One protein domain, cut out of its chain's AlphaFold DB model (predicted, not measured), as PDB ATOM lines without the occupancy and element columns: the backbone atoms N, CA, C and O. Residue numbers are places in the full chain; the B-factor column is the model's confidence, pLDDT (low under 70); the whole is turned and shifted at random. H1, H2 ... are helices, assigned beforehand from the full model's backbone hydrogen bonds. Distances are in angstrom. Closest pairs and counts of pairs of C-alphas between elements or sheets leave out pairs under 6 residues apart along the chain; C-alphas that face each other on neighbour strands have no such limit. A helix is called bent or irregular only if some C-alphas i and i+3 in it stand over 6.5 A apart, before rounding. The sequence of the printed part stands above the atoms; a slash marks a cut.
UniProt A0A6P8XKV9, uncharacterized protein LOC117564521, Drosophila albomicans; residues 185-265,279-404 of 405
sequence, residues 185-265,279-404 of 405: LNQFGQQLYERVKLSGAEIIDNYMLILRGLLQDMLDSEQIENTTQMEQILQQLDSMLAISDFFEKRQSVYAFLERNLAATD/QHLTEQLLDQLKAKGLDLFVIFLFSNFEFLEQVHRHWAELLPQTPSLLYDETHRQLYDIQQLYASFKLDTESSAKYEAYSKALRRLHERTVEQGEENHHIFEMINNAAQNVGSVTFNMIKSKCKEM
ATOM      1  N   LEU A 185     108.525  94.998 163.564       86.06
ATOM      2  CA  LEU A 185     108.520  96.418 163.214       86.06
ATOM      3  C   LEU A 185     108.777  96.639 161.714       86.06
ATOM      4  O   LEU A 185     108.130  97.497 161.110       86.06
ATOM      5  N   ASN A 186     109.624  95.808 161.100       86.44
ATOM      6  CA  ASN A 186     109.843  95.787 159.657       86.44
ATOM      7  C   ASN A 186     108.545  95.496 158.897       86.44
ATOM      8  O   ASN A 186     108.176  96.212 157.969       86.44
ATOM      9  N   GLN A 187     107.827  94.451 159.320       88.50
ATOM     10  CA  GLN A 187     106.586  94.017 158.678       88.50
ATOM     11  C   GLN A 187     105.487  95.074 158.826       88.50
ATOM     12  O   GLN A 187     104.731  95.315 157.884       88.50
ATOM     13  N   PHE A 188     105.412  95.731 159.983       89.69
ATOM     14  CA  PHE A 188     104.507  96.857 160.194       89.69
ATOM     15  C   PHE A 188     104.840  98.025 159.268       89.69
ATOM     16  O   PHE A 188     103.945  98.543 158.599       89.69
ATOM     17  N   GLY A 189     106.121  98.400 159.175       89.88
ATOM     18  CA  GLY A 189     106.591  99.444 158.267       89.88
ATOM     19  C   GLY A 189     106.249  99.134 156.808       89.88
ATOM     20  O   GLY A 189     105.670  99.974 156.121       89.88
ATOM     21  N   GLN A 190     106.498  97.902 156.363       90.62
ATOM     22  CA  GLN A 190     106.168  97.447 155.013       90.62
ATOM     23  C   GLN A 190     104.664  97.532 154.727       90.62
ATOM     24  O   GLN A 190     104.249  98.105 153.722       90.62
ATOM     25  N   GLN A 191     103.825  96.994 155.619       91.31
ATOM     26  CA  GLN A 191     102.369  97.028 155.445       91.31
ATOM     27  C   GLN A 191     101.829  98.456 155.440       91.31
ATOM     28  O   GLN A 191     100.904  98.765 154.688       91.31
ATOM     29  N   LEU A 192     102.402  99.326 156.268       91.50
ATOM     30  CA  LEU A 192     102.037 100.730 156.306       91.50
ATOM     31  C   LEU A 192     102.427 101.432 155.000       91.50
ATOM     32  O   LEU A 192     101.574 102.098 154.416       91.50
ATOM     33  N   TYR A 193     103.658 101.241 154.510       90.25
ATOM     34  CA  TYR A 193     104.131 101.824 153.250       90.25
ATOM     35  C   TYR A 193     103.265 101.389 152.065       90.25
ATOM     36  O   TYR A 193     102.776 102.232 151.314       90.25
ATOM     37  N   GLU A 194     102.975 100.092 151.947       89.56
ATOM     38  CA  GLU A 194     102.131  99.546 150.878       89.56
ATOM     39  C   GLU A 194     100.727 100.165 150.848       89.56
ATOM     40  O   GLU A 194     100.181 100.408 149.770       89.56
ATOM     41  N   ARG A 195     100.151 100.481 152.017       89.81
ATOM     42  CA  ARG A 195      98.827 101.119 152.120       89.81
ATOM     43  C   ARG A 195      98.831 102.602 151.757       89.81
ATOM     44  O   ARG A 195      97.786 103.117 151.367       89.81
ATOM     45  N   VAL A 196      99.963 103.297 151.899       88.00
ATOM     46  CA  VAL A 196     100.026 104.763 151.731       88.00
ATOM     47  C   VAL A 196     100.786 105.226 150.495       88.00
ATOM     48  O   VAL A 196     100.599 106.374 150.101       88.00
ATOM     49  N   LYS A 197     101.612 104.383 149.863       86.38
ATOM     50  CA  LYS A 197     102.520 104.805 148.782       86.38
ATOM     51  C   LYS A 197     101.808 105.443 147.587       86.38
ATOM     52  O   LYS A 197     102.221 106.505 147.136       86.38
ATOM     53  N   LEU A 198     100.704 104.856 147.120       81.88
ATOM     54  CA  LEU A 198      99.974 105.362 145.949       81.88
ATOM     55  C   LEU A 198      99.312 106.705 146.254       81.88
ATOM     56  O   LEU A 198      99.586 107.712 145.610       81.88
ATOM     57  N   SER A 199      98.515 106.745 147.316       78.94
ATOM     58  CA  SER A 199      97.825 107.955 147.756       78.94
ATOM     59  C   SER A 199      98.776 109.067 148.200       78.94
ATOM     60  O   SER A 199      98.485 110.242 148.005       78.94
ATOM     61  N   GLY A 200      99.922 108.716 148.787       80.12
ATOM     62  CA  GLY A 200     100.968 109.663 149.152       80.12
ATOM     63  C   GLY A 200     101.602 110.300 147.916       80.12
ATOM     64  O   GLY A 200     101.736 111.523 147.858       80.12
ATOM     65  N   ALA A 201     101.927 109.490 146.903       81.56
ATOM     66  CA  ALA A 201     102.432 109.980 145.625       81.56
ATOM     67  C   ALA A 201     101.395 110.865 144.914       81.56
ATOM     68  O   ALA A 201     101.743 111.949 144.457       81.56
ATOM     69  N   GLU A 202     100.114 110.481 144.921       77.69
ATOM     70  CA  GLU A 202      99.019 111.298 144.379       77.69
ATOM     71  C   GLU A 202      98.920 112.670 145.054       77.69
ATOM     72  O   GLU A 202      98.670 113.675 144.386       77.69
ATOM     73  N   ILE A 203      99.051 112.738 146.386       76.62
ATOM     74  CA  ILE A 203      99.050 114.011 147.117       76.62
ATOM     75  C   ILE A 203     100.150 114.915 146.561       76.62
ATOM     76  O   ILE A 203      99.864 116.057 146.209       76.62
ATOM     77  N   ILE A 204     101.369 114.399 146.408       79.31
ATOM     78  CA  ILE A 204     102.500 115.165 145.876       79.31
ATOM     79  C   ILE A 204     102.269 115.568 144.412       79.31
ATOM     80  O   ILE A 204     102.437 116.739 144.070       79.31
ATOM     81  N   ASP A 205     101.836 114.638 143.562       79.44
ATOM     82  CA  ASP A 205     101.658 114.872 142.126       79.44
ATOM     83  C   ASP A 205     100.646 115.969 141.834       79.44
ATOM     84  O   ASP A 205     100.887 116.824 140.983       79.44
ATOM     85  N   ASN A 206      99.537 116.005 142.573       74.88
ATOM     86  CA  ASN A 206      98.537 117.054 142.404       74.88
ATOM     87  C   ASN A 206      99.119 118.447 142.665       74.88
ATOM     88  O   ASN A 206      98.845 119.380 141.913       74.88
ATOM     89  N   TYR A 207      99.966 118.597 143.683       74.25
ATOM     90  CA  TYR A 207     100.604 119.879 143.968       74.25
ATOM     91  C   TYR A 207     101.677 120.242 142.938       74.25
ATOM     92  O   TYR A 207     101.743 121.392 142.496       74.25
ATOM     93  N   MET A 208     102.466 119.261 142.503       77.81
ATOM     94  CA  MET A 208     103.511 119.447 141.497       77.81
ATOM     95  C   MET A 208     102.941 119.809 140.120       77.81
ATOM     96  O   MET A 208     103.496 120.661 139.429       77.81
ATOM     97  N   LEU A 209     101.801 119.229 139.734       76.00
ATOM     98  CA  LEU A 209     101.116 119.548 138.479       76.00
ATOM     99  C   LEU A 209     100.592 120.977 138.445       76.00
ATOM    100  O   LEU A 209     100.714 121.633 137.415       76.00
ATOM    101  N   ILE A 210     100.057 121.470 139.563       71.06
ATOM    102  CA  ILE A 210      99.601 122.859 139.650       71.06
ATOM    103  C   ILE A 210     100.797 123.803 139.500       71.06
ATOM    104  O   ILE A 210     100.738 124.743 138.709       71.06
ATOM    105  N   LEU A 211     101.905 123.532 140.200       72.75
ATOM    106  CA  LEU A 211     103.123 124.330 140.062       72.75
ATOM    107  C   LEU A 211     103.623 124.329 138.610       72.75
ATOM    108  O   LEU A 211     103.905 125.386 138.053       72.75
ATOM    109  N   ARG A 212     103.654 123.161 137.967       77.44
ATOM    110  CA  ARG A 212     104.046 123.011 136.562       77.44
ATOM    111  C   ARG A 212     103.128 123.776 135.600       77.44
ATOM    112  O   ARG A 212     103.622 124.365 134.641       77.44
ATOM    113  N   GLY A 213     101.812 123.743 135.814       70.12
ATOM    114  CA  GLY A 213     100.838 124.494 135.013       70.12
ATOM    115  C   GLY A 213     101.129 125.992 135.055       70.12
ATOM    116  O   GLY A 213     101.353 126.615 134.021       70.12
ATOM    117  N   LEU A 214     101.286 126.530 136.264       69.25
ATOM    118  CA  LEU A 214     101.550 127.950 136.502       69.25
ATOM    119  C   LEU A 214     102.887 128.407 135.935       69.25
ATOM    120  O   LEU A 214     102.945 129.456 135.299       69.25
ATOM    121  N   LEU A 215     103.946 127.620 136.156       72.00
ATOM    122  CA  LEU A 215     105.260 127.881 135.576       72.00
ATOM    123  C   LEU A 215     105.174 128.026 134.071       72.00
ATOM    124  O   LEU A 215     105.831 128.891 133.501       72.00
ATOM    125  N   GLN A 216     104.351 127.212 133.422       72.81
ATOM    126  CA  GLN A 216     104.249 127.341 131.993       72.81
ATOM    127  C   GLN A 216     103.288 128.431 131.518       72.81
ATOM    128  O   GLN A 216     103.605 129.071 130.526       72.81
ATOM    129  N   ASP A 217     102.200 128.736 132.224       68.50
ATOM    130  CA  ASP A 217     101.418 129.942 131.907       68.50
ATOM    131  C   ASP A 217     102.316 131.186 131.873       68.50
ATOM    132  O   ASP A 217     102.154 132.067 131.032       68.50
ATOM    133  N   MET A 218     103.278 131.251 132.797       67.00
ATOM    134  CA  MET A 218     104.239 132.344 132.874       67.00
ATOM    135  C   MET A 218     105.211 132.337 131.681       67.00
ATOM    136  O   MET A 218     105.472 133.402 131.124       67.00
ATOM    137  N   LEU A 219     105.685 131.167 131.227       70.12
ATOM    138  CA  LEU A 219     106.512 131.047 130.013       70.12
ATOM    139  C   LEU A 219     105.733 131.452 128.758       70.12
ATOM    140  O   LEU A 219     106.241 132.198 127.926       70.12
ATOM    141  N   ASP A 220     104.497 130.972 128.641       66.62
ATOM    142  CA  ASP A 220     103.640 131.183 127.476       66.62
ATOM    143  C   ASP A 220     103.158 132.653 127.387       66.62
ATOM    144  O   ASP A 220     102.722 133.097 126.328       66.62
ATOM    145  N   SER A 221     103.248 133.425 128.481       59.50
ATOM    146  CA  SER A 221     102.822 134.835 128.551       59.50
ATOM    147  C   SER A 221     103.835 135.869 128.031       59.50
ATOM    148  O   SER A 221     103.526 137.058 128.058       59.50
ATOM    149  N   GLU A 222     105.024 135.455 127.572       54.03
ATOM    150  CA  GLU A 222     106.109 136.316 127.035       54.03
ATOM    151  C   GLU A 222     106.596 137.459 127.964       54.03
ATOM    152  O   GLU A 222     107.454 138.249 127.583       54.03
ATOM    153  N   GLN A 223     106.117 137.549 129.212       52.81
ATOM    154  CA  GLN A 223     106.458 138.631 130.151       52.81
ATOM    155  C   GLN A 223     107.794 138.438 130.895       52.81
ATOM    156  O   GLN A 223     108.132 139.256 131.752       52.81
ATOM    157  N   ILE A 224     108.551 137.369 130.622       55.81
ATOM    158  CA  ILE A 224     109.732 136.988 131.413       55.81
ATOM    159  C   ILE A 224     110.957 136.802 130.510       55.81
ATOM    160  O   ILE A 224     111.006 135.898 129.682       55.81
ATOM    161  N   GLU A 225     111.983 137.628 130.731       55.06
ATOM    162  CA  GLU A 225     113.246 137.629 129.971       55.06
ATOM    163  C   GLU A 225     114.154 136.407 130.267       55.06
ATOM    164  O   GLU A 225     115.066 136.114 129.498       55.06
ATOM    165  N   ASN A 226     113.893 135.645 131.342       60.16
ATOM    166  CA  ASN A 226     114.674 134.469 131.776       60.16
ATOM    167  C   ASN A 226     113.976 133.124 131.479       60.16
ATOM    168  O   ASN A 226     113.817 132.270 132.356       60.16
ATOM    169  N   THR A 227     113.578 132.910 130.225       65.19
ATOM    170  CA  THR A 227     112.919 131.672 129.757       65.19
ATOM    171  C   THR A 227     113.727 130.403 130.054       65.19
ATOM    172  O   THR A 227     113.166 129.411 130.513       65.19
ATOM    173  N   THR A 228     115.053 130.446 129.910       69.12
ATOM    174  CA  THR A 228     115.939 129.278 130.091       69.12
ATOM    175  C   THR A 228     115.955 128.717 131.515       69.12
ATOM    176  O   THR A 228     115.986 127.501 131.701       69.12
ATOM    177  N   GLN A 229     115.908 129.566 132.546       67.50
ATOM    178  CA  GLN A 229     115.847 129.105 133.939       67.50
ATOM    179  C   GLN A 229     114.477 128.516 134.279       67.50
ATOM    180  O   GLN A 229     114.393 127.518 134.990       67.50
ATOM    181  N   MET A 230     113.396 129.084 133.743       68.38
ATOM    182  CA  MET A 230     112.054 128.561 133.995       68.38
ATOM    183  C   MET A 230     111.806 127.234 133.266       68.38
ATOM    184  O   MET A 230     111.190 126.329 133.829       68.38
ATOM    185  N   GLU A 231     112.374 127.064 132.070       72.75
ATOM    186  CA  GLU A 231     112.445 125.776 131.375       72.75
ATOM    187  C   GLU A 231     113.214 124.723 132.189       72.75
ATOM    188  O   GLU A 231     112.766 123.579 132.284       72.75
ATOM    189  N   GLN A 232     114.323 125.100 132.837       76.88
ATOM    190  CA  GLN A 232     115.062 124.199 133.732       76.88
ATOM    191  C   GLN A 232     114.226 123.781 134.947       76.88
ATOM    192  O   GLN A 232     114.218 122.601 135.298       76.88
ATOM    193  N   ILE A 233     113.499 124.710 135.577       75.06
ATOM    194  CA  ILE A 233     112.616 124.387 136.709       75.06
ATOM    195  C   ILE A 233     111.481 123.466 136.247       75.06
ATOM    196  O   ILE A 233     111.210 122.462 136.900       75.06
ATOM    197  N   LEU A 234     110.851 123.740 135.101       77.81
ATOM    198  CA  LEU A 234     109.831 122.855 134.529       77.81
ATOM    199  C   LEU A 234     110.370 121.451 134.266       77.81
ATOM    200  O   LEU A 234     109.716 120.474 134.620       77.81
ATOM    201  N   GLN A 235     111.577 121.343 133.715       81.56
ATOM    202  CA  GLN A 235     112.221 120.054 133.494       81.56
ATOM    203  C   GLN A 235     112.494 119.317 134.816       81.56
ATOM    204  O   GLN A 235     112.334 118.098 134.885       81.56
ATOM    205  N   GLN A 236     112.853 120.038 135.883       80.75
ATOM    206  CA  GLN A 236     112.981 119.459 137.223       80.75
ATOM    207  C   GLN A 236     111.630 118.961 137.758       80.75
ATOM    208  O   GLN A 236     111.567 117.842 138.266       80.75
ATOM    209  N   LEU A 237     110.544 119.725 137.599       82.31
ATOM    210  CA  LEU A 237     109.196 119.277 137.976       82.31
ATOM    211  C   LEU A 237     108.764 118.037 137.193       82.31
ATOM    212  O   LEU A 237     108.254 117.097 137.795       82.31
ATOM    213  N   ASP A 238     109.009 118.010 135.883       81.81
ATOM    214  CA  ASP A 238     108.715 116.855 135.031       81.81
ATOM    215  C   ASP A 238     109.490 115.618 135.495       81.81
ATOM    216  O   ASP A 238     108.922 114.530 135.594       81.81
ATOM    217  N   SER A 239     110.767 115.788 135.855       84.50
ATOM    218  CA  SER A 239     111.579 114.686 136.377       84.50
ATOM    219  C   SER A 239     111.050 114.147 137.711       84.50
ATOM    220  O   SER A 239     111.025 112.937 137.901       84.50
ATOM    221  N   MET A 240     110.564 115.019 138.603       83.06
ATOM    222  CA  MET A 240     109.961 114.620 139.879       83.06
ATOM    223  C   MET A 240     108.602 113.936 139.704       83.06
ATOM    224  O   MET A 240     108.327 112.943 140.377       83.06
ATOM    225  N   LEU A 241     107.763 114.437 138.793       83.25
ATOM    226  CA  LEU A 241     106.471 113.830 138.458       83.25
ATOM    227  C   LEU A 241     106.643 112.410 137.896       83.25
ATOM    228  O   LEU A 241     105.809 111.546 138.160       83.25
ATOM    229  N   ALA A 242     107.738 112.162 137.170       84.19
ATOM    230  CA  ALA A 242     108.061 110.860 136.592       84.19
ATOM    231  C   ALA A 242     108.562 109.814 137.608       84.19
ATOM    232  O   ALA A 242     108.600 108.629 137.275       84.19
ATOM    233  N   ILE A 243     108.942 110.212 138.829       83.38
ATOM    234  CA  ILE A 243     109.369 109.263 139.866       83.38
ATOM    235  C   ILE A 243     108.168 108.394 140.258       83.38
ATOM    236  O   ILE A 243     107.111 108.911 140.608       83.38
ATOM    237  N   SER A 244     108.302 107.070 140.201       78.44
ATOM    238  CA  SER A 244     107.221 106.152 140.585       78.44
ATOM    239  C   SER A 244     107.199 105.855 142.083       78.44
ATOM    240  O   SER A 244     106.129 105.644 142.650       78.44
ATOM    241  N   ASP A 245     108.371 105.819 142.721       83.25
ATOM    242  CA  ASP A 245     108.485 105.530 144.146       83.25
ATOM    243  C   ASP A 245     108.103 106.749 145.001       83.25
ATOM    244  O   ASP A 245     108.527 107.880 144.754       83.25
ATOM    245  N   PHE A 246     107.267 106.523 146.014       84.25
ATOM    246  CA  PHE A 246     106.735 107.596 146.847       84.25
ATOM    247  C   PHE A 246     107.804 108.213 147.756       84.25
ATOM    248  O   PHE A 246     107.825 109.436 147.927       84.25
ATOM    249  N   PHE A 247     108.691 107.393 148.324       83.12
ATOM    250  CA  PHE A 247     109.780 107.872 149.167       83.12
ATOM    251  C   PHE A 247     110.738 108.750 148.362       83.12
ATOM    252  O   PHE A 247     110.949 109.912 148.717       83.12
ATOM    253  N   GLU A 248     111.240 108.244 147.235       83.25
ATOM    254  CA  GLU A 248     112.144 108.982 146.348       83.25
ATOM    255  C   GLU A 248     111.509 110.278 145.838       83.25
ATOM    256  O   GLU A 248     112.137 111.342 145.874       83.25
ATOM    257  N   LYS A 249     110.233 110.222 145.430       86.19
ATOM    258  CA  LYS A 249     109.487 111.401 144.977       86.19
ATOM    259  C   LYS A 249     109.454 112.469 146.060       86.19
ATOM    260  O   LYS A 249     109.735 113.638 145.798       86.19
ATOM    261  N   ARG A 250     109.141 112.071 147.292       82.69
ATOM    262  CA  ARG A 250     109.042 112.997 148.416       82.69
ATOM    263  C   ARG A 250     110.386 113.618 148.774       82.69
ATOM    264  O   ARG A 250     110.434 114.829 148.980       82.69
ATOM    265  N   GLN A 251     111.459 112.832 148.812       82.19
ATOM    266  CA  GLN A 251     112.804 113.353 149.075       82.19
ATOM    267  C   GLN A 251     113.250 114.340 147.992       82.19
ATOM    268  O   GLN A 251     113.805 115.395 148.300       82.19
ATOM    269  N   SER A 252     112.928 114.057 146.728       83.38
ATOM    270  CA  SER A 252     113.202 114.969 145.617       83.38
ATOM    271  C   SER A 252     112.462 116.306 145.768       83.38
ATOM    272  O   SER A 252     113.061 117.367 145.594       83.38
ATOM    273  N   VAL A 253     111.193 116.278 146.203       79.62
ATOM    274  CA  VAL A 253     110.415 117.496 146.494       79.62
ATOM    275  C   VAL A 253     110.987 118.274 147.678       79.62
ATOM    276  O   VAL A 253     111.104 119.494 147.587       79.62
ATOM    277  N   TYR A 254     111.380 117.606 148.767       75.69
ATOM    278  CA  TYR A 254     112.052 118.271 149.890       75.69
ATOM    279  C   TYR A 254     113.339 118.963 149.438       75.69
ATOM    280  O   TYR A 254     113.511 120.148 149.706       75.69
ATOM    281  N   ALA A 255     114.197 118.267 148.688       77.19
ATOM    282  CA  ALA A 255     115.438 118.832 148.166       77.19
ATOM    283  C   ALA A 255     115.181 119.999 147.198       77.19
ATOM    284  O   ALA A 255     115.921 120.983 147.192       77.19
ATOM    285  N   PHE A 256     114.129 119.911 146.380       78.38
ATOM    286  CA  PHE A 256     113.704 121.001 145.508       78.38
ATOM    287  C   PHE A 256     113.261 122.224 146.319       78.38
ATOM    288  O   PHE A 256     113.728 123.331 146.055       78.38
ATOM    289  N   LEU A 257     112.398 122.037 147.320       71.56
ATOM    290  CA  LEU A 257     111.928 123.121 148.178       71.56
ATOM    291  C   LEU A 257     113.070 123.727 148.987       71.56
ATOM    292  O   LEU A 257     113.183 124.942 149.031       71.56
ATOM    293  N   GLU A 258     113.959 122.920 149.556       69.75
ATOM    294  CA  GLU A 258     115.121 123.408 150.296       69.75
ATOM    295  C   GLU A 258     116.024 124.265 149.402       69.75
ATOM    296  O   GLU A 258     116.359 125.385 149.765       69.75
ATOM    297  N   ARG A 259     116.353 123.817 148.185       71.88
ATOM    298  CA  ARG A 259     117.193 124.599 147.258       71.88
ATOM    299  C   ARG A 259     116.552 125.923 146.844       71.88
ATOM    300  O   ARG A 259     117.262 126.919 146.718       71.88
ATOM    301  N   ASN A 260     115.239 125.933 146.621       64.62
ATOM    302  CA  ASN A 260     114.530 127.099 146.091       64.62
ATOM    303  C   ASN A 260     114.008 128.053 147.187       64.62
ATOM    304  O   ASN A 260     113.893 129.248 146.927       64.62
ATOM    305  N   LEU A 261     113.750 127.564 148.407       57.84
ATOM    306  CA  LEU A 261     113.314 128.357 149.570       57.84
ATOM    307  C   LEU A 261     114.483 128.766 150.487       57.84
ATOM    308  O   LEU A 261     114.481 129.863 151.034       57.84
ATOM    309  N   ALA A 262     115.540 127.957 150.639       51.00
ATOM    310  CA  ALA A 262     116.725 128.371 151.411       51.00
ATOM    311  C   ALA A 262     117.540 129.466 150.698       51.00
ATOM    312  O   ALA A 262     118.366 130.140 151.321       51.00
ATOM    313  N   ALA A 263     117.297 129.666 149.397       47.22
ATOM    314  CA  ALA A 263     117.799 130.804 148.638       47.22
ATOM    315  C   ALA A 263     117.180 132.143 149.090       47.22
ATOM    316  O   ALA A 263     117.756 133.192 148.802       47.22
ATOM    317  N   THR A 264     116.047 132.115 149.801       45.66
ATOM    318  CA  THR A 264     115.306 133.308 150.232       45.66
ATOM    319  C   THR A 264     115.660 133.762 151.658       45.66
ATOM    320  O   THR A 264     115.621 134.963 151.917       45.66
ATOM    321  N   ASP A 265     116.085 132.854 152.552       41.94
ATOM    322  CA  ASP A 265     116.184 133.131 154.005       41.94
ATOM    323  C   ASP A 265     117.597 133.157 154.624       41.94
ATOM    324  O   ASP A 265     117.752 133.533 155.786       41.94
ATOM    325  N   GLN A 279     118.008 135.444 141.106       48.62
ATOM    326  CA  GLN A 279     117.391 135.761 142.399       48.62
ATOM    327  C   GLN A 279     116.071 136.526 142.230       48.62
ATOM    328  O   GLN A 279     115.096 136.223 142.912       48.62
ATOM    329  N   HIS A 280     116.016 137.453 141.270       52.59
ATOM    330  CA  HIS A 280     114.806 138.211 140.951       52.59
ATOM    331  C   HIS A 280     113.692 137.320 140.376       52.59
ATOM    332  O   HIS A 280     112.520 137.526 140.678       52.59
ATOM    333  N   LEU A 281     114.057 136.290 139.598       53.44
ATOM    334  CA  LEU A 281     113.099 135.340 139.032       53.44
ATOM    335  C   LEU A 281     112.385 134.544 140.130       53.44
ATOM    336  O   LEU A 281     111.167 134.457 140.096       53.44
ATOM    337  N   THR A 282     113.108 134.006 141.118       59.53
ATOM    338  CA  THR A 282     112.508 133.209 142.205       59.53
ATOM    339  C   THR A 282     111.573 134.041 143.088       59.53
ATOM    340  O   THR A 282     110.515 133.552 143.477       59.53
ATOM    341  N   GLU A 283     111.914 135.302 143.370       62.06
ATOM    342  CA  GLU A 283     111.042 136.220 144.121       62.06
ATOM    343  C   GLU A 283     109.788 136.602 143.312       62.06
ATOM    344  O   GLU A 283     108.674 136.458 143.814       62.06
ATOM    345  N   GLN A 284     109.937 136.974 142.032       61.59
ATOM    346  CA  GLN A 284     108.798 137.247 141.143       61.59
ATOM    347  C   GLN A 284     107.888 136.027 140.970       61.59
ATOM    348  O   GLN A 284     106.666 136.164 140.955       61.59
ATOM    349  N   LEU A 285     108.474 134.832 140.882       60.94
ATOM    350  CA  LEU A 285     107.751 133.569 140.813       60.94
ATOM    351  C   LEU A 285     106.907 133.350 142.066       60.94
ATOM    352  O   LEU A 285     105.725 133.044 141.969       60.94
ATOM    353  N   LEU A 286     107.504 133.518 143.249       63.19
ATOM    354  CA  LEU A 286     106.818 133.352 144.530       63.19
ATOM    355  C   LEU A 286     105.688 134.370 144.697       63.19
ATOM    356  O   LEU A 286     104.614 134.002 145.175       63.19
ATOM    357  N   ASP A 287     105.890 135.612 144.267       64.69
ATOM    358  CA  ASP A 287     104.862 136.650 144.323       64.69
ATOM    359  C   ASP A 287     103.730 136.400 143.321       64.69
ATOM    360  O   ASP A 287     102.562 136.557 143.671       64.69
ATOM    361  N   GLN A 288     104.032 135.931 142.107       60.50
ATOM    362  CA  GLN A 288     103.012 135.543 141.127       60.50
ATOM    363  C   GLN A 288     102.245 134.288 141.556       60.50
ATOM    364  O   GLN A 288     101.026 134.219 141.382       60.50
ATOM    365  N   LEU A 289     102.922 133.318 142.175       61.94
ATOM    366  CA  LEU A 289     102.283 132.151 142.775       61.94
ATOM    367  C   LEU A 289     101.359 132.581 143.921       61.94
ATOM    368  O   LEU A 289     100.184 132.216 143.911       61.94
ATOM    369  N   LYS A 290     101.820 133.443 144.836       63.97
ATOM    370  CA  LYS A 290     100.973 134.032 145.887       63.97
ATOM    371  C   LYS A 290      99.787 134.806 145.312       63.97
ATOM    372  O   LYS A 290      98.668 134.618 145.785       63.97
ATOM    373  N   ALA A 291      99.996 135.618 144.275       59.62
ATOM    374  CA  ALA A 291      98.942 136.381 143.604       59.62
ATOM    375  C   ALA A 291      97.894 135.474 142.941       59.62
ATOM    376  O   ALA A 291      96.708 135.798 142.941       59.62
ATOM    377  N   LYS A 292      98.303 134.300 142.443       54.66
ATOM    378  CA  LYS A 292      97.404 133.247 141.945       54.66
ATOM    379  C   LYS A 292      96.832 132.347 143.062       54.66
ATOM    380  O   LYS A 292      96.249 131.305 142.771       54.66
ATOM    381  N   GLY A 293      96.971 132.724 144.338       51.94
ATOM    382  CA  GLY A 293      96.435 131.978 145.489       51.94
ATOM    383  C   GLY A 293      97.230 130.716 145.853       51.94
ATOM    384  O   GLY A 293      96.760 129.845 146.590       51.94
ATOM    385  N   LEU A 294      98.446 130.590 145.327       59.16
ATOM    386  CA  LEU A 294      99.372 129.495 145.557       59.16
ATOM    387  C   LEU A 294     100.501 129.902 146.490       59.16
ATOM    388  O   LEU A 294     101.594 130.271 146.077       59.16
ATOM    389  N   ASP A 295     100.250 129.729 147.778       64.12
ATOM    390  CA  ASP A 295     101.326 129.665 148.752       64.12
ATOM    391  C   ASP A 295     101.891 128.230 148.762       64.12
ATOM    392  O   ASP A 295     101.310 127.312 149.342       64.12
ATOM    393  N   LEU A 296     102.992 128.024 148.027       60.72
ATOM    394  CA  LEU A 296     103.694 126.737 147.906       60.72
ATOM    395  C   LEU A 296     104.091 126.147 149.256       60.72
ATOM    396  O   LEU A 296     104.052 124.929 149.434       60.72
ATOM    397  N   PHE A 297     104.441 127.008 150.204       63.31
ATOM    398  CA  PHE A 297     104.785 126.590 151.548       63.31
ATOM    399  C   PHE A 297     103.536 126.078 152.266       63.31
ATOM    400  O   PHE A 297     103.521 124.945 152.734       63.31
ATOM    401  N   VAL A 298     102.433 126.831 152.242       64.94
ATOM    402  CA  VAL A 298     101.138 126.381 152.787       64.94
ATOM    403  C   VAL A 298     100.689 125.054 152.164       64.94
ATOM    404  O   VAL A 298     100.286 124.139 152.877       64.94
ATOM    405  N   ILE A 299     100.796 124.918 150.845       65.12
ATOM    406  CA  ILE A 299     100.489 123.691 150.096       65.12
ATOM    407  C   ILE A 299     101.279 122.494 150.618       65.12
ATOM    408  O   ILE A 299     100.716 121.426 150.859       65.12
ATOM    409  N   PHE A 300     102.580 122.679 150.800       70.06
ATOM    410  CA  PHE A 300     103.461 121.641 151.295       70.06
ATOM    411  C   PHE A 300     103.139 121.245 152.742       70.06
ATOM    412  O   PHE A 300     103.222 120.083 153.131       70.06
ATOM    413  N   LEU A 301     102.711 122.202 153.559       73.25
ATOM    414  CA  LEU A 301     102.271 121.932 154.923       73.25
ATOM    415  C   LEU A 301     100.961 121.137 154.950       73.25
ATOM    416  O   LEU A 301     100.842 120.169 155.704       73.25
ATOM    417  N   PHE A 302     100.006 121.487 154.084       73.94
ATOM    418  CA  PHE A 302      98.770 120.725 153.920       73.94
ATOM    419  C   PHE A 302      99.028 119.306 153.408       73.94
ATOM    420  O   PHE A 302      98.403 118.372 153.905       73.94
ATOM    421  N   SER A 303      99.967 119.123 152.474       77.44
ATOM    422  CA  SER A 303     100.332 117.795 151.969       77.44
ATOM    423  C   SER A 303     100.926 116.906 153.065       77.44
ATOM    424  O   SER A 303     100.546 115.742 153.185       77.44
ATOM    425  N   ASN A 304     101.789 117.465 153.923       82.19
ATOM    426  CA  ASN A 304     102.351 116.758 155.076       82.19
ATOM    427  C   ASN A 304     101.271 116.369 156.090       82.19
ATOM    428  O   ASN A 304     101.295 115.255 156.615       82.19
ATOM    429  N   PHE A 305     100.305 117.253 156.346       81.12
ATOM    430  CA  PHE A 305      99.192 116.941 157.237       81.12
ATOM    431  C   PHE A 305      98.263 115.863 156.661       81.12
ATOM    432  O   PHE A 305      97.934 114.909 157.362       81.12
ATOM    433  N   GLU A 306      97.880 115.969 155.383       81.94
ATOM    434  CA  GLU A 306      97.045 114.972 154.696       81.94
ATOM    435  C   GLU A 306      97.718 113.591 154.695       81.94
ATOM    436  O   GLU A 306      97.069 112.578 154.970       81.94
ATOM    437  N   PHE A 307      99.035 113.560 154.469       86.56
ATOM    438  CA  PHE A 307      99.834 112.345 154.571       86.56
ATOM    439  C   PHE A 307      99.789 111.743 155.983       86.56
ATOM    440  O   PHE A 307      99.491 110.559 156.126       86.56
ATOM    441  N   LEU A 308     100.027 112.542 157.029       88.62
ATOM    442  CA  LEU A 308      99.978 112.068 158.417       88.62
ATOM    443  C   LEU A 308      98.594 111.546 158.812       88.62
ATOM    444  O   LEU A 308      98.494 110.493 159.436       88.62
ATOM    445  N   GLU A 309      97.527 112.232 158.406       86.69
ATOM    446  CA  GLU A 309      96.148 111.789 158.633       86.69
ATOM    447  C   GLU A 309      95.878 110.418 158.016       86.69
ATOM    448  O   GLU A 309      95.218 109.563 158.612       86.69
ATOM    449  N   GLN A 310      96.379 110.195 156.803       87.31
ATOM    450  CA  GLN A 310      96.215 108.918 156.132       87.31
ATOM    451  C   GLN A 310      97.060 107.814 156.767       87.31
ATOM    452  O   GLN A 310      96.550 106.714 156.987       87.31
ATOM    453  N   VAL A 311      98.315 108.114 157.100       91.44
ATOM    454  CA  VAL A 311      99.206 107.199 157.816       91.44
ATOM    455  C   VAL A 311      98.561 106.755 159.119       91.44
ATOM    456  O   VAL A 311      98.400 105.560 159.328       91.44
ATOM    457  N   HIS A 312      98.123 107.689 159.964       91.00
ATOM    458  CA  HIS A 312      97.571 107.363 161.278       91.00
ATOM    459  C   HIS A 312      96.214 106.659 161.223       91.00
ATOM    460  O   HIS A 312      95.846 105.960 162.170       91.00
ATOM    461  N   ARG A 313      95.473 106.787 160.117       89.62
ATOM    462  CA  ARG A 313      94.279 105.971 159.865       89.62
ATOM    463  C   ARG A 313      94.653 104.503 159.669       89.62
ATOM    464  O   ARG A 313      94.131 103.650 160.375       89.62
ATOM    465  N   HIS A 314      95.590 104.220 158.764       91.44
ATOM    466  CA  HIS A 314      96.036 102.847 158.511       91.44
ATOM    467  C   HIS A 314      96.864 102.274 159.662       91.44
ATOM    468  O   HIS A 314      96.767 101.086 159.948       91.44
ATOM    469  N   TRP A 315      97.620 103.113 160.368       93.44
ATOM    470  CA  TRP A 315      98.337 102.741 161.583       93.44
ATOM    471  C   TRP A 315      97.380 102.169 162.630       93.44
ATOM    472  O   TRP A 315      97.633 101.095 163.166       93.44
ATOM    473  N   ALA A 316      96.246 102.835 162.882       89.31
ATOM    474  CA  ALA A 316      95.237 102.348 163.822       89.31
ATOM    475  C   ALA A 316      94.609 101.008 163.396       89.31
ATOM    476  O   ALA A 316      94.318 100.177 164.249       89.31
ATOM    477  N   GLU A 317      94.417 100.790 162.091       89.06
ATOM    478  CA  GLU A 317      93.896  99.529 161.540       89.06
ATOM    479  C   GLU A 317      94.891  98.365 161.658       89.06
ATOM    480  O   GLU A 317      94.479  97.208 161.691       89.06
ATOM    481  N   LEU A 318      96.192  98.666 161.662       88.19
ATOM    482  CA  LEU A 318      97.270  97.681 161.770       88.19
ATOM    483  C   LEU A 318      97.571  97.282 163.217       88.19
ATOM    484  O   LEU A 318      98.160  96.226 163.445       88.19
ATOM    485  N   LEU A 319      97.183  98.108 164.191       85.69
ATOM    486  CA  LEU A 319      97.338  97.774 165.601       85.69
ATOM    487  C   LEU A 319      96.359  96.655 166.008       85.69
ATOM    488  O   LEU A 319      95.208  96.638 165.548       85.69
ATOM    489  N   PRO A 320      96.776  95.732 166.895       79.69
ATOM    490  CA  PRO A 320      95.881  94.720 167.435       79.69
ATOM    491  C   PRO A 320      94.668  95.358 168.106       79.69
ATOM    492  O   PRO A 320      94.763  96.402 168.739       79.69
ATOM    493  N   GLN A 321      93.525  94.686 168.014       75.50
ATOM    494  CA  GLN A 321      92.294  95.103 168.697       75.50
ATOM    495  C   GLN A 321      92.201  94.529 170.124       75.50
ATOM    496  O   GLN A 321      91.137  94.543 170.743       75.50
ATOM    497  N   THR A 322      93.297  93.966 170.640       70.12
ATOM    498  CA  THR A 322      93.383  93.447 172.008       70.12
ATOM    499  C   THR A 322      93.556  94.594 173.012       70.12
ATOM    500  O   THR A 322      94.030  95.670 172.650       70.12
ATOM    501  N   PRO A 323      93.166  94.412 174.288       73.25
ATOM    502  CA  PRO A 323      93.412  95.413 175.322       73.25
ATOM    503  C   PRO A 323      94.893  95.807 175.380       73.25
ATOM    504  O   PRO A 323      95.757  94.932 175.415       73.25
ATOM    505  N   SER A 324      95.183  97.109 175.468       69.00
ATOM    506  CA  SER A 324      96.556  97.649 175.443       69.00
ATOM    507  C   SER A 324      97.469  97.120 176.552       69.00
ATOM    508  O   SER A 324      98.690  97.152 176.433       69.00
ATOM    509  N   LEU A 325      96.882  96.587 177.624       68.12
ATOM    510  CA  LEU A 325      97.575  95.911 178.719       68.12
ATOM    511  C   LEU A 325      98.264  94.603 178.309       68.12
ATOM    512  O   LEU A 325      99.143  94.138 179.028       68.12
ATOM    513  N   LEU A 326      97.847  94.005 177.192       68.81
ATOM    514  CA  LEU A 326      98.398  92.762 176.650       68.81
ATOM    515  C   LEU A 326      99.425  93.008 175.541       68.81
ATOM    516  O   LEU A 326      99.904  92.057 174.930       68.81
ATOM    517  N   TYR A 327      99.744  94.268 175.253       76.38
ATOM    518  CA  TYR A 327     100.732  94.614 174.244       76.38
ATOM    519  C   TYR A 327     102.143  94.285 174.716       76.38
ATOM    520  O   TYR A 327     102.520  94.578 175.854       76.38
ATOM    521  N   ASP A 328     102.941  93.731 173.805       79.94
ATOM    522  CA  ASP A 328     104.388  93.727 173.970       79.94
ATOM    523  C   ASP A 328     104.950  95.162 173.892       79.94
ATOM    524  O   ASP A 328     104.239  96.142 173.643       79.94
ATOM    525  N   GLU A 329     106.252  95.301 174.125       82.44
ATOM    526  CA  GLU A 329     106.917  96.603 174.146       82.44
ATOM    527  C   GLU A 329     106.784  97.370 172.817       82.44
ATOM    528  O   GLU A 329     106.538  98.579 172.820       82.44
ATOM    529  N   THR A 330     106.884  96.678 171.679       84.56
ATOM    530  CA  THR A 330     106.787  97.289 170.346       84.56
ATOM    531  C   THR A 330     105.356  97.742 170.057       84.56
ATOM    532  O   THR A 330     105.139  98.886 169.660       84.56
ATOM    533  N   HIS A 331     104.362  96.897 170.319       84.12
ATOM    534  CA  HIS A 331     102.945  97.230 170.193       84.12
ATOM    535  C   HIS A 331     102.561  98.418 171.060       84.12
ATOM    536  O   HIS A 331     101.857  99.318 170.601       84.12
ATOM    537  N   ARG A 332     103.048  98.443 172.302       84.62
ATOM    538  CA  ARG A 332     102.793  99.543 173.220       84.62
ATOM    539  C   ARG A 332     103.395 100.840 172.702       84.62
ATOM    540  O   ARG A 332     102.693 101.843 172.673       84.62
ATOM    541  N   GLN A 333     104.631 100.815 172.202       89.06
ATOM    542  CA  GLN A 333     105.253 101.989 171.587       89.06
ATOM    543  C   GLN A 333     104.444 102.507 170.383       89.06
ATOM    544  O   GLN A 333     104.172 103.706 170.295       89.06
ATOM    545  N   LEU A 334     104.039 101.623 169.462       91.12
ATOM    546  CA  LEU A 334     103.260 102.003 168.278       91.12
ATOM    547  C   LEU A 334     101.860 102.517 168.651       91.12
ATOM    548  O   LEU A 334     101.360 103.458 168.030       91.12
ATOM    549  N   TYR A 335     101.233 101.931 169.672       89.75
ATOM    550  CA  TYR A 335      99.958 102.392 170.215       89.75
ATOM    551  C   TYR A 335     100.084 103.762 170.885       89.75
ATOM    552  O   TYR A 335      99.286 104.653 170.604       89.75
ATOM    553  N   ASP A 336     101.102 103.967 171.720       90.00
ATOM    554  CA  ASP A 336     101.325 105.232 172.419       90.00
ATOM    555  C   ASP A 336     101.558 106.376 171.420       90.00
ATOM    556  O   ASP A 336     100.987 107.455 171.574       90.00
ATOM    557  N   ILE A 337     102.313 106.137 170.338       93.19
ATOM    558  CA  ILE A 337     102.487 107.108 169.243       93.19
ATOM    559  C   ILE A 337     101.143 107.458 168.590       93.19
ATOM    560  O   ILE A 337     100.858 108.638 168.369       93.19
ATOM    561  N   GLN A 338     100.293 106.462 168.326       92.12
ATOM    562  CA  GLN A 338      98.953 106.686 167.781       92.12
ATOM    563  C   GLN A 338      98.086 107.537 168.725       92.12
ATOM    564  O   GLN A 338      97.376 108.436 168.270       92.12
ATOM    565  N   GLN A 339      98.157 107.292 170.037       89.75
ATOM    566  CA  GLN A 339      97.424 108.077 171.034       89.75
ATOM    567  C   GLN A 339      97.954 109.509 171.151       89.75
ATOM    568  O   GLN A 339      97.168 110.452 171.258       89.75
ATOM    569  N   LEU A 340      99.275 109.694 171.083       91.56
ATOM    570  CA  LEU A 340      99.898 111.017 171.062       91.56
ATOM    571  C   LEU A 340      99.435 111.823 169.845       91.56
ATOM    572  O   LEU A 340      99.054 112.983 170.005       91.56
ATOM    573  N   TYR A 341      99.381 111.205 168.660       90.19
ATOM    574  CA  TYR A 341      98.837 111.849 167.465       90.19
ATOM    575  C   TYR A 341      97.354 112.210 167.627       90.19
ATOM    576  O   TYR A 341      96.965 113.346 167.361       90.19
ATOM    577  N   ALA A 342      96.525 111.283 168.119       87.25
ATOM    578  CA  ALA A 342      95.100 111.533 168.340       87.25
ATOM    579  C   ALA A 342      94.858 112.680 169.342       87.25
ATOM    580  O   ALA A 342      94.000 113.533 169.117       87.25
ATOM    581  N   SER A 343      95.647 112.739 170.418       85.88
ATOM    582  CA  SER A 343      95.599 113.812 171.416       85.88
ATOM    583  C   SER A 343      96.043 115.159 170.841       85.88
ATOM    584  O   SER A 343      95.389 116.178 171.073       85.88
ATOM    585  N   PHE A 344      97.127 115.166 170.060       84.69
ATOM    586  CA  PHE A 344      97.616 116.353 169.367       84.69
ATOM    587  C   PHE A 344      96.598 116.885 168.354       84.69
ATOM    588  O   PHE A 344      96.311 118.077 168.339       84.69
ATOM    589  N   LYS A 345      95.979 116.007 167.566       82.31
ATOM    590  CA  LYS A 345      94.952 116.367 166.583       82.31
ATOM    591  C   LYS A 345      93.756 117.100 167.198       82.31
ATOM    592  O   LYS A 345      93.184 117.981 166.564       82.31
ATOM    593  N   LEU A 346      93.366 116.743 168.422       80.38
ATOM    594  CA  LEU A 346      92.261 117.401 169.133       80.38
ATOM    595  C   LEU A 346      92.618 118.807 169.639       80.38
ATOM    596  O   LEU A 346      91.726 119.579 169.994       80.38
ATOM    597  N   ASP A 347      93.908 119.121 169.723       77.62
ATOM    598  CA  ASP A 347      94.430 120.355 170.297       77.62
ATOM    599  C   ASP A 347      95.766 120.723 169.644       77.62
ATOM    600  O   ASP A 347      96.840 120.667 170.253       77.62
ATOM    601  N   THR A 348      95.679 121.079 168.364       73.00
ATOM    602  CA  THR A 348      96.836 121.356 167.502       73.00
ATOM    603  C   THR A 348      97.613 122.610 167.916       73.00
ATOM    604  O   THR A 348      98.730 122.825 167.456       73.00
ATOM    605  N   GLU A 349      97.036 123.444 168.786       73.12
ATOM    606  CA  GLU A 349      97.662 124.657 169.328       73.12
ATOM    607  C   GLU A 349      98.633 124.343 170.485       73.12
ATOM    608  O   GLU A 349      99.488 125.161 170.831       73.12
ATOM    609  N   SER A 350      98.560 123.142 171.072       80.94
ATOM    610  CA  SER A 350      99.408 122.745 172.196       80.94
ATOM    611  C   SER A 350     100.811 122.316 171.749       80.94
ATOM    612  O   SER A 350     101.014 121.190 171.287       80.94
ATOM    613  N   SER A 351     101.813 123.180 171.975       83.31
ATOM    614  CA  SER A 351     103.232 122.846 171.727       83.31
ATOM    615  C   SER A 351     103.671 121.597 172.492       83.31
ATOM    616  O   SER A 351     104.352 120.744 171.940       83.31
ATOM    617  N   ALA A 352     103.211 121.427 173.736       86.50
ATOM    618  CA  ALA A 352     103.579 120.279 174.561       86.50
ATOM    619  C   ALA A 352     103.092 118.943 173.968       86.50
ATOM    620  O   ALA A 352     103.836 117.961 173.958       86.50
ATOM    621  N   LYS A 353     101.855 118.897 173.446       86.25
ATOM    622  CA  LYS A 353     101.316 117.692 172.789       86.25
ATOM    623  C   LYS A 353     102.053 117.393 171.486       86.25
ATOM    624  O   LYS A 353     102.396 116.238 171.235       86.25
ATOM    625  N   TYR A 354     102.337 118.431 170.700       87.19
ATOM    626  CA  TYR A 354     103.143 118.318 169.488       87.19
ATOM    627  C   TYR A 354     104.550 117.778 169.779       87.19
ATOM    628  O   TYR A 354     104.981 116.811 169.156       87.19
ATOM    629  N   GLU A 355     105.254 118.358 170.751       88.38
ATOM    630  CA  GLU A 355     106.612 117.955 171.131       88.38
ATOM    631  C   GLU A 355     106.659 116.513 171.633       88.38
ATOM    632  O   GLU A 355     107.571 115.771 171.271       88.38
ATOM    633  N   ALA A 356     105.667 116.086 172.420       89.56
ATOM    634  CA  ALA A 356     105.564 114.703 172.879       89.56
ATOM    635  C   ALA A 356     105.420 113.723 171.702       89.56
ATOM    636  O   ALA A 356     106.160 112.740 171.626       89.56
ATOM    637  N   TYR A 357     104.517 114.020 170.763       92.25
ATOM    638  CA  TYR A 357     104.312 113.230 169.548       92.25
ATOM    639  C   TYR A 357     105.561 113.206 168.649       92.25
ATOM    640  O   TYR A 357     106.068 112.134 168.315       92.25
ATOM    641  N   SER A 358     106.114 114.377 168.319       91.81
ATOM    642  CA  SER A 358     107.297 114.518 167.462       91.81
ATOM    643  C   SER A 358     108.516 113.802 168.054       91.81
ATOM    644  O   SER A 358     109.233 113.087 167.352       91.81
ATOM    645  N   LYS A 359     108.726 113.908 169.373       92.38
ATOM    646  CA  LYS A 359     109.813 113.212 170.073       92.38
ATOM    647  C   LYS A 359     109.634 111.695 170.068       92.38
ATOM    648  O   LYS A 359     110.626 110.976 169.954       92.38
ATOM    649  N   ALA A 360     108.404 111.199 170.203       92.88
ATOM    650  CA  ALA A 360     108.125 109.766 170.151       92.88
ATOM    651  C   ALA A 360     108.391 109.186 168.751       92.88
ATOM    652  O   ALA A 360     109.024 108.135 168.643       92.88
ATOM    653  N   LEU A 361     108.001 109.903 167.691       93.62
ATOM    654  CA  LEU A 361     108.319 109.528 166.311       93.62
ATOM    655  C   LEU A 361     109.815 109.551 166.018       93.62
ATOM    656  O   LEU A 361     110.323 108.618 165.402       93.62
ATOM    657  N   ARG A 362     110.526 110.582 166.485       93.50
ATOM    658  CA  ARG A 362     111.979 110.668 166.320       93.50
ATOM    659  C   ARG A 362     112.678 109.454 166.928       93.50
ATOM    660  O   ARG A 362     113.471 108.819 166.250       93.50
ATOM    661  N   ARG A 363     112.316 109.088 168.161       92.75
ATOM    662  CA  ARG A 363     112.860 107.900 168.838       92.75
ATOM    663  C   ARG A 363     112.544 106.604 168.101       92.75
ATOM    664  O   ARG A 363     113.381 105.710 168.061       92.75
ATOM    665  N   LEU A 364     111.334 106.477 167.548       92.69
ATOM    666  CA  LEU A 364     110.974 105.310 166.744       92.69
ATOM    667  C   LEU A 364     111.846 105.226 165.486       92.69
ATOM    668  O   LEU A 364     112.370 104.160 165.185       92.69
ATOM    669  N   HIS A 365     112.034 106.347 164.791       93.25
ATOM    670  CA  HIS A 365     112.894 106.416 163.616       93.25
ATOM    671  C   HIS A 365     114.360 106.086 163.953       93.25
ATOM    672  O   HIS A 365     114.932 105.200 163.322       93.25
ATOM    673  N   GLU A 366     114.939 106.714 164.980       92.44
ATOM    674  CA  GLU A 366     116.303 106.430 165.458       92.44
ATOM    675  C   GLU A 366     116.485 104.932 165.748       92.44
ATOM    676  O   GLU A 366     117.393 104.304 165.208       92.44
ATOM    677  N   ARG A 367     115.541 104.324 166.480       91.00
ATOM    678  CA  ARG A 367     115.535 102.881 166.751       91.00
ATOM    679  C   ARG A 367     115.511 102.044 165.467       91.00
ATOM    680  O   ARG A 367     116.242 101.064 165.386       91.00
ATOM    681  N   THR A 368     114.684 102.392 164.478       90.06
ATOM    682  CA  THR A 368     114.602 101.624 163.215       90.06
ATOM    683  C   THR A 368     115.900 101.681 162.413       90.06
ATOM    684  O   THR A 368     116.270 100.694 161.784       90.06
ATOM    685  N   VAL A 369     116.619 102.804 162.482       89.50
ATOM    686  CA  VAL A 369     117.936 102.963 161.852       89.50
ATOM    687  C   VAL A 369     118.989 102.144 162.600       89.50
ATOM    688  O   VAL A 369     119.737 101.398 161.978       89.50
ATOM    689  N   GLU A 370     119.020 102.230 163.932       88.81
ATOM    690  CA  GLU A 370     119.958 101.474 164.777       88.81
ATOM    691  C   GLU A 370     119.768  99.955 164.665       88.81
ATOM    692  O   GLU A 370     120.741  99.204 164.696       88.81
ATOM    693  N   GLN A 371     118.521  99.499 164.517       85.38
ATOM    694  CA  GLN A 371     118.172  98.084 164.358       85.38
ATOM    695  C   GLN A 371     118.376  97.569 162.924       85.38
ATOM    696  O   GLN A 371     118.254  96.369 162.697       85.38
ATOM    697  N   GLY A 372     118.729  98.445 161.972       79.88
ATOM    698  CA  GLY A 372     118.961  98.069 160.576       79.88
ATOM    699  C   GLY A 372     117.700  97.577 159.862       79.88
ATOM    700  O   GLY A 372     117.789  96.707 158.999       79.88
ATOM    701  N   GLU A 373     116.530  98.098 160.237       82.62
ATOM    702  CA  GLU A 373     115.250  97.699 159.650       82.62
ATOM    703  C   GLU A 373     115.182  98.126 158.176       82.62
ATOM    704  O   GLU A 373     115.309  99.310 157.863       82.62
ATOM    705  N   GLU A 374     114.925  97.194 157.255       80.06
ATOM    706  CA  GLU A 374     114.864  97.484 155.808       80.06
ATOM    707  C   GLU A 374     113.805  98.550 155.468       80.06
ATOM    708  O   GLU A 374     113.988  99.380 154.575       80.06
ATOM    709  N   ASN A 375     112.703  98.580 156.222       83.00
ATOM    710  CA  ASN A 375     111.615  99.538 156.043       83.00
ATOM    711  C   ASN A 375     111.758 100.800 156.918       83.00
ATOM    712  O   ASN A 375     110.759 101.443 157.236       83.00
ATOM    713  N   HIS A 376     112.973 101.211 157.302       86.25
ATOM    714  CA  HIS A 376     113.183 102.444 158.084       86.25
ATOM    715  C   HIS A 376     112.665 103.720 157.379       86.25
ATOM    716  O   HIS A 376     112.321 104.710 158.033       86.25
ATOM    717  N   HIS A 377     112.574 103.699 156.045       86.44
ATOM    718  CA  HIS A 377     112.208 104.837 155.201       86.44
ATOM    719  C   HIS A 377     110.789 105.375 155.471       86.44
ATOM    720  O   HIS A 377     110.591 106.590 155.479       86.44
ATOM    721  N   ILE A 378     109.793 104.525 155.772       90.06
ATOM    722  CA  ILE A 378     108.444 105.013 156.125       90.06
ATOM    723  C   ILE A 378     108.459 105.759 157.466       90.06
ATOM    724  O   ILE A 378     107.793 106.782 157.616       90.06
ATOM    725  N   PHE A 379     109.267 105.315 158.429       91.62
ATOM    726  CA  PHE A 379     109.397 105.992 159.719       91.62
ATOM    727  C   PHE A 379     110.145 107.321 159.583       91.62
ATOM    728  O   PHE A 379     109.758 108.306 160.214       91.62
ATOM    729  N   GLU A 380     111.139 107.386 158.695       90.31
ATOM    730  CA  GLU A 380     111.790 108.639 158.302       90.31
ATOM    731  C   GLU A 380     110.780 109.616 157.679       90.31
ATOM    732  O   GLU A 380     110.670 110.763 158.108       90.31
ATOM    733  N   MET A 381     109.969 109.153 156.723       88.06
ATOM    734  CA  MET A 381     108.926 109.965 156.091       88.06
ATOM    735  C   MET A 381     107.942 110.541 157.105       88.06
ATOM    736  O   MET A 381     107.544 111.702 156.990       88.06
ATOM    737  N   ILE A 382     107.503 109.736 158.067       90.75
ATOM    738  CA  ILE A 382     106.540 110.161 159.085       90.75
ATOM    739  C   ILE A 382     107.189 111.178 160.025       90.75
ATOM    740  O   ILE A 382     106.589 112.218 160.296       90.75
ATOM    741  N   ASN A 383     108.431 110.939 160.452       90.31
ATOM    742  CA  ASN A 383     109.203 111.887 161.252       90.31
ATOM    743  C   ASN A 383     109.386 113.231 160.520       90.31
ATOM    744  O   ASN A 383     109.067 114.281 161.078       90.31
ATOM    745  N   ASN A 384     109.793 113.207 159.249       86.75
ATOM    746  CA  ASN A 384     109.973 114.411 158.432       86.75
ATOM    747  C   ASN A 384     108.639 115.137 158.194       86.75
ATOM    748  O   ASN A 384     108.582 116.365 158.243       86.75
ATOM    749  N   ALA A 385     107.536 114.403 157.997       84.44
ATOM    750  CA  ALA A 385     106.202 115.003 157.911       84.44
ATOM    751  C   ALA A 385     105.844 115.734 159.208       84.44
ATOM    752  O   ALA A 385     105.441 116.895 159.171       84.44
ATOM    753  N   ALA A 386     106.017 115.051 160.343       85.81
ATOM    754  CA  ALA A 386     105.641 115.538 161.661       85.81
ATOM    755  C   ALA A 386     106.400 116.809 162.038       85.81
ATOM    756  O   ALA A 386     105.784 117.731 162.554       85.81
ATOM    757  N   GLN A 387     107.691 116.905 161.711       82.69
ATOM    758  CA  GLN A 387     108.497 118.105 161.973       82.69
ATOM    759  C   GLN A 387     107.954 119.374 161.300       82.69
ATOM    760  O   GLN A 387     108.164 120.475 161.802       82.69
ATOM    761  N   ASN A 388     107.235 119.221 160.185       71.06
ATOM    762  CA  ASN A 388     106.705 120.338 159.410       71.06
ATOM    763  C   ASN A 388     105.298 120.769 159.851       71.06
ATOM    764  O   ASN A 388     104.868 121.869 159.519       71.06
ATOM    765  N   VAL A 389     104.589 119.965 160.645       70.19
ATOM    766  CA  VAL A 389     103.239 120.271 161.151       70.19
ATOM    767  C   VAL A 389     103.265 120.629 162.642       70.19
ATOM    768  O   VAL A 389     102.576 120.033 163.462       70.19
ATOM    769  N   GLY A 390     104.088 121.607 163.017       68.25
ATOM    770  CA  GLY A 390     104.104 122.159 164.376       68.25
ATOM    771  C   GLY A 390     102.918 123.082 164.676       68.25
ATOM    772  O   GLY A 390     102.156 123.460 163.788       68.25
ATOM    773  N   SER A 391     102.783 123.506 165.935       63.53
ATOM    774  CA  SER A 391     101.705 124.406 166.390       63.53
ATOM    775  C   SER A 391     101.632 125.728 165.604       63.53
ATOM    776  O   SER A 391     100.546 126.197 165.266       63.53
ATOM    777  N   VAL A 392     102.783 126.303 165.239       62.72
ATOM    778  CA  VAL A 392     102.879 127.514 164.399       62.72
ATOM    779  C   VAL A 392     102.322 127.260 162.996       62.72
ATOM    780  O   VAL A 392     101.498 128.031 162.501       62.72
ATOM    781  N   THR A 393     102.709 126.143 162.384       65.69
ATOM    782  CA  THR A 393     102.204 125.694 161.085       65.69
ATOM    783  C   THR A 393     100.687 125.513 161.108       65.69
ATOM    784  O   THR A 393      99.991 125.946 160.189       65.69
ATOM    785  N   PHE A 394     100.153 124.924 162.181       66.88
ATOM    786  CA  PHE A 394      98.715 124.724 162.345       66.88
ATOM    787  C   PHE A 394      97.937 126.032 162.454       66.88
ATOM    788  O   PHE A 394      96.868 126.151 161.860       66.88
ATOM    789  N   ASN A 395      98.477 127.034 163.145       66.88
ATOM    790  CA  ASN A 395      97.861 128.359 163.188       66.88
ATOM    791  C   ASN A 395      97.824 129.015 161.802       66.88
ATOM    792  O   ASN A 395      96.825 129.643 161.448       66.88
ATOM    793  N   MET A 396      98.863 128.812 160.990       67.38
ATOM    794  CA  MET A 396      98.902 129.305 159.614       67.38
ATOM    795  C   MET A 396      97.882 128.589 158.717       67.38
ATOM    796  O   MET A 396      97.130 129.241 157.995       67.38
ATOM    797  N   ILE A 397      97.784 127.260 158.831       68.50
ATOM    798  CA  ILE A 397      96.763 126.433 158.169       68.50
ATOM    799  C   ILE A 397      95.350 126.893 158.556       68.50
ATOM    800  O   ILE A 397      94.509 127.113 157.686       68.50
ATOM    801  N   LYS A 398      95.092 127.102 159.850       70.25
ATOM    802  CA  LYS A 398      93.798 127.559 160.375       70.25
ATOM    803  C   LYS A 398      93.451 128.972 159.908       70.25
ATOM    804  O   LYS A 398      92.295 129.231 159.586       70.25
ATOM    805  N   SER A 399      94.433 129.875 159.834       72.19
ATOM    806  CA  SER A 399      94.253 131.208 159.244       72.19
ATOM    807  C   SER A 399      93.854 131.104 157.775       72.19
ATOM    808  O   SER A 399      92.866 131.704 157.363       72.19
ATOM    809  N   LYS A 400      94.556 130.267 157.002       69.81
ATOM    810  CA  LYS A 400      94.246 130.040 155.586       69.81
ATOM    811  C   LYS A 400      92.874 129.409 155.379       69.81
ATOM    812  O   LYS A 400      92.169 129.811 154.467       69.81
ATOM    813  N   CYS A 401      92.453 128.495 156.249       72.81
ATOM    814  CA  CYS A 401      91.095 127.956 156.216       72.81
ATOM    815  C   CYS A 401      90.022 129.039 156.412       72.81
ATOM    816  O   CYS A 401      89.011 128.999 155.722       72.81
ATOM    817  N   LYS A 402      90.254 130.027 157.288       71.06
ATOM    818  CA  LYS A 402      89.326 131.153 157.500       71.06
ATOM    819  C   LYS A 402      89.274 132.133 156.330       71.06
ATOM    820  O   LYS A 402      88.239 132.738 156.119       71.06
ATOM    821  N   GLU A 403      90.375 132.307 155.599       67.00
ATOM    822  CA  GLU A 403      90.425 133.166 154.403       67.00
ATOM    823  C   GLU A 403      89.638 132.588 153.214       67.00
ATOM    824  O   GLU A 403      89.375 133.302 152.251       67.00
ATOM    825  N   MET A 404      89.299 131.297 153.254       58.59
ATOM    826  CA  MET A 404      88.606 130.599 152.167       58.59
ATOM    827  C   MET A 404      87.106 130.367 152.398       58.59
ATOM    828  O   MET A 404      86.449 129.815 151.511       58.59
TER     829      MET A 404
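AT A GLANCE: This is residues 185 to 265 and 279 to 404 of the 405 residues of the protein "uncharacterized protein LOC117564521" of Drosophila albomicans (UniProt A0A6P8XKV9). An elongated, all-helix body: the long arm H1b, H2 and H3 make an up-and-down bundle at one end, with H4 across its end, and H6, H7 and H8 fold back on one another at the other end. The long H5 runs between the two groups, nearest of the helices to the mean of the C-alphas, with the bent H1 along one side and H9 packed on H5 near its beginning. The printed part has 207 residues, with nine named helices, H1 to H9 in chain order, and no named strand. It is compact, with a radius of gyration of the C-alphas of 19.1 A, and spans 66 by 36 by 26 A.

HOW THE PARTS SIT: H1, residues 185 to 220, was assigned as one helix by its hydrogen bonds but is bent, C-alphas 195 and 198 being 7.6 A apart; its arms H1a, residues 185 to 195, and H1b, residues 198 to 220, stand at a steep tilt of 50 degrees. H1b and H2, residues 227 to 241, form a hairpin, closest at the C-alphas of Arg 212 and Leu 234, 6.1 A. Residues 240 to 241 alone of H2 touch H3, residues 246 to 265, in a second hairpin, closest at the C-alphas of Met 240 and Lys 249, 6.0 A. H4, residues 279 to 291, touches no helix; it is close but not clearly touching H1b, the C-alphas of Leu 214 and Leu 289 being closest at 7.6 A. H5, residues 296 to 318, touches H1b with residues 299 to 307 alone, opposite ways at a shallow tilt of 14 degrees, closest at the C-alphas of Gly 200 and Phe 307, 6.2 A. H6, residues 329 to 346, and H7, residues 351 to 370, form a hairpin, closest at the C-alphas of Leu 340 and Tyr 357, 5.2 A. H7 and H8, residues 376 to 388, form another, closest at the C-alphas of His 365 and Phe 379, 5.3 A. H8 touches residues 301 to 308 alone of H5, closest at the C-alphas of Asn 304 and Ala 385, 5.1 A. Residues 393 to 397 alone of H9, residues 391 to 403, touch H5, closest at the C-alphas of Val 298 and Ile 397, 6.9 A. Every O i to N i+4 pair is within hydrogen-bond range in H1a, H2, H4, H5, H6, H7 and H9; H1b has 18 of 19, H3 13 of 16 and H8 8 of 9.

IN THESE COORDINATES: H1a begins at C-alpha 185, (108.520, 96.418, 163.214), and H9 ends at C-alpha 403, (90.425, 133.166, 154.403). From first to last C-alpha H1b measures 32.0 A, H3 28.2 A, H5 32.8 A and H7 28.0 A.

THE WHOLE: The C-alphas farthest apart, those of Glu 222 and Leu 326, are 66.5 A apart. Residues 266 to 278 are not printed; C-alphas 265 and 279 are 12.0 A apart across this cut. Of the links that are printed whole, none is long. The mean pLDDT of the printed part is 77.4, with low confidence, for instance, at residues 220 to 230 and 279 to 299.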